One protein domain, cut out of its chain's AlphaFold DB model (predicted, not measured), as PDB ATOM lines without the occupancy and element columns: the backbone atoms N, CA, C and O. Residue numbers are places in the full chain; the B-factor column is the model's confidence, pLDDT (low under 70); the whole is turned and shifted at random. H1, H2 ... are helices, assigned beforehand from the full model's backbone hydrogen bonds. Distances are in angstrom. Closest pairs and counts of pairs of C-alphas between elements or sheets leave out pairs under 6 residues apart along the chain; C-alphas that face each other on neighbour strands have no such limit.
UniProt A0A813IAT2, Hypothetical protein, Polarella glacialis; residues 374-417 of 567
ATOM      1  N   THR A 374    -184.989 155.781 -29.008       62.91
ATOM      2  CA  THR A 374    -184.604 156.514 -30.231       62.91
ATOM      3  C   THR A 374    -183.085 156.737 -30.300       62.91
ATOM      4  O   THR A 374    -182.466 156.523 -31.335       62.91
ATOM      5  N   LYS A 375    -182.436 157.056 -29.173       64.12
ATOM      6  CA  LYS A 375    -180.968 157.182 -29.116       64.12
ATOM      7  C   LYS A 375    -180.238 155.849 -29.274       64.12
ATOM      8  O   LYS A 375    -179.192 155.802 -29.917       64.12
ATOM      9  N   ALA A 376    -180.770 154.768 -28.701       63.78
ATOM     10  CA  ALA A 376    -180.189 153.435 -28.855       63.78
ATOM     11  C   ALA A 376    -180.194 152.989 -30.328       63.78
ATOM     12  O   ALA A 376    -179.190 152.480 -30.824       63.78
ATOM     13  N   THR A 377    -181.289 153.258 -31.044       71.31
ATOM     14  CA  THR A 377    -181.424 152.939 -32.476       71.31
ATOM     15  C   THR A 377    -180.556 153.827 -33.375       71.31
ATOM     16  O   THR A 377    -179.986 153.329 -34.347       71.31
ATOM     17  N   GLU A 378    -180.362 155.107 -33.035       75.44
ATOM     18  CA  GLU A 378    -179.410 155.992 -33.731       75.44
ATOM     19  C   GLU A 378    -177.954 155.520 -33.583       75.44
ATOM     20  O   GLU A 378    -177.218 155.455 -34.573       75.44
ATOM     21  N   LEU A 379    -177.545 155.134 -32.369       72.25
ATOM     22  CA  LEU A 379    -176.203 154.601 -32.106       72.25
ATOM     23  C   LEU A 379    -175.964 153.273 -32.832       72.25
ATOM     24  O   LEU A 379    -174.895 153.065 -33.411       72.25
ATOM     25  N   GLU A 380    -176.966 152.394 -32.845       82.38
ATOM     26  CA  GLU A 380    -176.920 151.132 -33.582       82.38
ATOM     27  C   GLU A 380    -176.748 151.374 -35.090       82.38
ATOM     28  O   GLU A 380    -175.888 150.769 -35.739       82.38
ATOM     29  N   TYR A 381    -177.517 152.312 -35.650       83.50
ATOM     30  CA  TYR A 381    -177.431 152.690 -37.056       83.50
ATOM     31  C   TYR A 381    -176.056 153.273 -37.416       83.50
ATOM     32  O   TYR A 381    -175.452 152.888 -38.426       83.50
ATOM     33  N   GLU A 382    -175.522 154.173 -36.587       79.38
ATOM     34  CA  GLU A 382    -174.217 154.781 -36.832       79.38
ATOM     35  C   GLU A 382    -173.079 153.753 -36.736       79.38
ATOM     36  O   GLU A 382    -172.165 153.758 -37.572       79.38
ATOM     37  N   PHE A 383    -173.162 152.821 -35.783       80.69
ATOM     38  CA  PHE A 383    -172.216 151.715 -35.658       80.69
ATOM     39  C   PHE A 383    -172.213 150.829 -36.907       80.69
ATOM     40  O   PHE A 383    -171.154 150.617 -37.508       80.69
ATOM     41  N   ARG A 384    -173.392 150.383 -37.369       83.38
ATOM     42  CA  ARG A 384    -173.517 149.584 -38.602       83.38
ATOM     43  C   ARG A 384    -172.903 150.313 -39.791       83.38
ATOM     44  O   ARG A 384    -172.080 149.745 -40.504       83.38
ATOM     45  N   ARG A 385    -173.220 151.599 -39.959       86.25
ATOM     46  CA  ARG A 385    -172.682 152.428 -41.046       86.25
ATOM     47  C   ARG A 385    -171.154 152.517 -41.005       86.25
ATOM     48  O   ARG A 385    -170.511 152.433 -42.053       86.25
ATOM     49  N   ARG A 386    -170.554 152.681 -39.820       77.88
ATOM     50  CA  ARG A 386    -169.090 152.741 -39.654       77.88
ATOM     51  C   ARG A 386    -168.430 151.400 -39.963       77.88
ATOM     52  O   ARG A 386    -167.438 151.388 -40.690       77.88
ATOM     53  N   MET A 387    -168.993 150.297 -39.478       82.12
ATOM     54  CA  MET A 387    -168.471 148.952 -39.731       82.12
ATOM     55  C   MET A 387    -168.561 148.569 -41.210       82.12
ATOM     56  O   MET A 387    -167.584 148.075 -41.774       82.12
ATOM     57  N   THR A 388    -169.669 148.899 -41.880       79.94
ATOM     58  CA  THR A 388    -169.804 148.701 -43.329       79.94
ATOM     59  C   THR A 388    -168.808 149.549 -44.110       79.94
ATOM     60  O   THR A 388    -168.174 149.052 -45.035       79.94
ATOM     61  N   LYS A 389    -168.628 150.821 -43.732       76.94
ATOM     62  CA  LYS A 389    -167.719 151.732 -44.439       76.94
ATOM     63  C   LYS A 389    -166.246 151.362 -44.260       76.94
ATOM     64  O   LYS A 389    -165.481 151.502 -45.207       76.94
ATOM     65  N   LYS A 390    -165.836 150.954 -43.054       75.50
ATOM     66  CA  LYS A 390    -164.426 150.673 -42.740       75.50
ATOM     67  C   LYS A 390    -164.003 149.250 -43.080       75.50
ATOM     68  O   LYS A 390    -162.894 149.058 -43.559       75.50
ATOM     69  N   PHE A 391    -164.869 148.276 -42.826       73.81
ATOM     70  CA  PHE A 391    -164.504 146.859 -42.868       73.81
ATOM     71  C   PHE A 391    -165.335 146.054 -43.872       73.81
ATOM     72  O   PHE A 391    -165.105 144.864 -44.045       73.81
ATOM     73  N   GLY A 392    -166.316 146.677 -44.531       83.25
ATOM     74  CA  GLY A 392    -167.193 145.996 -45.481       83.25
ATOM     75  C   GLY A 392    -168.257 145.099 -44.839       83.25
ATOM     76  O   GLY A 392    -169.017 144.467 -45.571       83.25
ATOM     77  N   PHE A 393    -168.368 145.056 -43.504       83.69
ATOM     78  CA  PHE A 393    -169.386 144.256 -42.816       83.69
ATOM     79  C   PHE A 393    -170.780 144.850 -43.002       83.69
ATOM     80  O   PHE A 393    -171.036 145.988 -42.608       83.69
ATOM     81  N   LYS A 394    -171.697 144.083 -43.588       89.19
ATOM     82  CA  LYS A 394    -173.101 144.468 -43.760       89.19
ATOM     83  C   LYS A 394    -173.958 143.677 -42.775       89.19
ATOM     84  O   LYS A 394    -174.074 142.468 -42.917       89.19
ATOM     85  N   PHE A 395    -174.558 144.371 -41.813       88.31
ATOM     86  CA  PHE A 395    -175.517 143.790 -40.870       88.31
ATOM     87  C   PHE A 395    -176.925 144.026 -41.405       88.31
ATOM     88  O   PHE A 395    -177.423 145.158 -41.352       88.31
ATOM     89  N   THR A 396    -177.543 142.994 -41.973       81.75
ATOM     90  CA  THR A 396    -178.886 143.097 -42.556       81.75
ATOM     91  C   THR A 396    -179.966 142.967 -41.485       81.75
ATOM     92  O   THR A 396    -181.030 143.560 -41.638       81.75
ATOM     93  N   GLN A 397    -179.674 142.296 -40.366       86.12
ATOM     94  CA  GLN A 397    -180.576 142.141 -39.220       86.12
ATOM     95  C   GLN A 397    -179.906 142.557 -37.898       86.12
ATOM     96  O   GLN A 397    -178.682 142.613 -37.795       86.12
ATOM     97  N   SER A 398    -180.703 142.891 -36.873       76.06
ATOM     98  CA  SER A 398    -180.179 143.208 -35.525       76.06
ATOM     99  C   SER A 398    -179.539 142.009 -34.837       76.06
ATOM    100  O   SER A 398    -178.553 142.182 -34.127       76.06
ATOM    101  N   SER A 399    -180.004 140.797 -35.141       80.12
ATOM    102  CA  SER A 399    -179.382 139.548 -34.694       80.12
ATOM    103  C   SER A 399    -177.956 139.364 -35.221       80.12
ATOM    104  O   SER A 399    -177.124 138.815 -34.509       80.12
ATOM    105  N   ASP A 400    -177.637 139.853 -36.425       78.75
ATOM    106  CA  ASP A 400    -176.282 139.745 -36.993       78.75
ATOM    107  C   ASP A 400    -175.296 140.637 -36.236       78.75
ATOM    108  O   ASP A 400    -174.146 140.266 -36.003       78.75
ATOM    109  N   LEU A 401    -175.758 141.831 -35.854       82.31
ATOM    110  CA  LEU A 401    -174.984 142.764 -35.048       82.31
ATOM    111  C   LEU A 401    -174.801 142.230 -33.625       82.31
ATOM    112  O   LEU A 401    -173.701 142.303 -33.086       82.31
ATOM    113  N   GLU A 402    -175.852 141.676 -33.028       81.56
ATOM    114  CA  GLU A 402    -175.788 141.072 -31.697       81.56
ATOM    115  C   GLU A 402    -174.857 139.852 -31.672       81.56
ATOM    116  O   GLU A 402    -174.011 139.748 -30.783       81.56
ATOM    117  N   TYR A 403    -174.944 138.978 -32.679       77.94
ATOM    118  CA  TYR A 403    -174.029 137.852 -32.856       77.94
ATOM    119  C   TYR A 403    -172.586 138.337 -33.005       77.94
ATOM    120  O   TYR A 403    -171.715 137.890 -32.268       77.94
ATOM    121  N   PHE A 404    -172.341 139.323 -33.871       81.44
ATOM    122  CA  PHE A 404    -171.017 139.916 -34.047       81.44
ATOM    123  C   PHE A 404    -170.464 140.514 -32.749       81.44
ATOM    124  O   PHE A 404    -169.315 140.263 -32.399       81.44
ATOM    125  N   LEU A 405    -171.267 141.276 -32.004       77.06
ATOM    126  CA  LEU A 405    -170.849 141.866 -30.733       77.06
ATOM    127  C   LEU A 405    -170.597 140.806 -29.656       77.06
ATOM    128  O   LEU A 405    -169.693 140.983 -28.846       77.06
ATOM    129  N   ASN A 406    -171.359 139.712 -29.639       72.94
ATOM    130  CA  ASN A 406    -171.140 138.611 -28.704       72.94
ATOM    131  C   ASN A 406    -169.911 137.772 -29.081       72.94
ATOM    132  O   ASN A 406    -169.115 137.471 -28.199       72.94
ATOM    133  N   SER A 407    -169.668 137.511 -30.367       64.12
ATOM    134  CA  SER A 407    -168.407 136.914 -30.830       64.12
ATOM    135  C   SER A 407    -167.213 137.814 -30.508       64.12
ATOM    136  O   SER A 407    -166.166 137.328 -30.109       64.12
ATOM    137  N   MET A 408    -167.371 139.137 -30.591       56.38
ATOM    138  CA  MET A 408    -166.344 140.103 -30.179       56.38
ATOM    139  C   MET A 408    -166.180 140.222 -28.656       56.38
ATOM    140  O   MET A 408    -165.206 140.827 -28.231       56.38
ATOM    141  N   LYS A 409    -167.101 139.698 -27.830       56.62
ATOM    142  CA  LYS A 409    -166.919 139.586 -26.368       56.62
ATOM    143  C   LYS A 409    -166.125 138.339 -25.979       56.62
ATOM    144  O   LYS A 409    -165.495 138.351 -24.929       56.62
ATOM    145  N   GLU A 410    -166.162 137.286 -26.796       52.44
ATOM    146  CA  GLU A 410    -165.341 136.080 -26.603       52.44
ATOM    147  C   GLU A 410    -163.856 136.331 -26.912       52.44
ATOM    148  O   GLU A 410    -162.990 135.605 -26.434       52.44
ATOM    149  N   TYR A 411    -163.549 137.403 -27.646       47.25
ATOM    150  CA  TYR A 411    -162.201 137.942 -27.791       47.25
ATOM    151  C   TYR A 411    -162.070 139.171 -26.873       47.25
ATOM    152  O   TYR A 411    -162.847 140.106 -27.002       47.25
ATOM    153  N   GLU A 412    -161.101 139.202 -25.952       43.91
ATOM    154  CA  GLU A 412    -160.908 140.206 -24.871       43.91
ATOM    155  C   GLU A 412    -160.775 141.698 -25.299       43.91
ATOM    156  O   GLU A 412    -160.416 142.558 -24.503       43.91
ATOM    157  N   TRP A 413    -161.096 142.072 -26.538       43.91
ATOM    158  CA  TRP A 413    -161.027 143.445 -27.057       43.91
ATOM    159  C   TRP A 413    -162.116 144.398 -26.528       43.91
ATOM    160  O   TRP A 413    -161.988 145.614 -26.669       43.91
ATOM    161  N   LEU A 414    -163.201 143.895 -25.926       39.81
ATOM    162  CA  LEU A 414    -164.305 144.735 -25.426       39.81
ATOM    163  C   LEU A 414    -164.169 145.156 -23.953       39.81
ATOM    164  O   LEU A 414    -164.851 146.093 -23.533       39.81
ATOM    165  N   GLU A 415    -163.285 144.529 -23.175       43.28
ATOM    166  CA  GLU A 415    -163.027 144.944 -21.787       43.28
ATOM    167  C   GLU A 415    -162.290 146.296 -21.738       43.28
ATOM    168  O   GLU A 415    -162.621 147.165 -20.928       43.28
ATOM    169  N   GLU A 416    -161.422 146.543 -22.723       41.34
ATOM    170  CA  GLU A 416    -160.735 147.821 -22.946       41.34
ATOM    171  C   GLU A 416    -161.716 148.951 -23.331       41.34
ATOM    172  O   GLU A 416    -161.625 150.072 -22.829       41.34
ATOM    173  N   TYR A 417    -162.744 148.652 -24.139       40.47
ATOM    174  CA  TYR A 417    -163.769 149.636 -24.521       40.47
ATOM    175  C   TYR A 417    -164.792 149.909 -23.400       40.47
ATOM    176  O   TYR A 417    -165.359 151.004 -23.311       40.47
TER     177      TYR A 417
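This is residues 374 to 417 of the 567 residues of the protein "Hypothetical protein" of Polarella glacialis (UniProt A0A813IAT2). Two helices stand crosswise with few contacts: H1 is the longer, and H2 sets out from beside its middle, making a T on its side, with short H3 past H2's far end. Residues 374 to 379 of H1 stick out. The 44 printed residues hold H1, H2 and H3 in that order, all helix, only just compact and close to loose, with radius of gyration of the C-alphas 10.9 A and spans of 27 by 24 by 19 A.

Look at Arg 384 in H1, residues 374 to 391, and Leu 401 in H2, residues 398 to 410: their C-alphas, the closest, are 7.8 A apart. These helices are close but not clearly touching, and run the same way at a steep tilt of 69.9 degrees, only just short of about perpendicular. H3, residues 413 to 417, is close to H2 but not clearly touching; the closest C-alphas, of Met 408 and Leu 414, are 6.9 A apart. H1 and H3 are apart. In H1 and H2 every O i to N i+4 pair is within hydrogen-bond range; in H3 0 of 1 is, beside 1 of 2 O i to N i+3 pairs.

Find C-alpha 374 at (-184.604, 156.514, -30.231); H1 runs 25.6 A from there to C-alpha 391. H2 covers 18.7 A, and H3 covers 7.2 A to C-alpha 417 at (-163.769, 149.636, -24.521).

The C-alphas farthest apart, of Thr 374 and Glu 412, are 29.3 A apart. The printed part has no cut, and neither link is long. Residues 374 to 376 and 407 to 417 are under pLDDT 70.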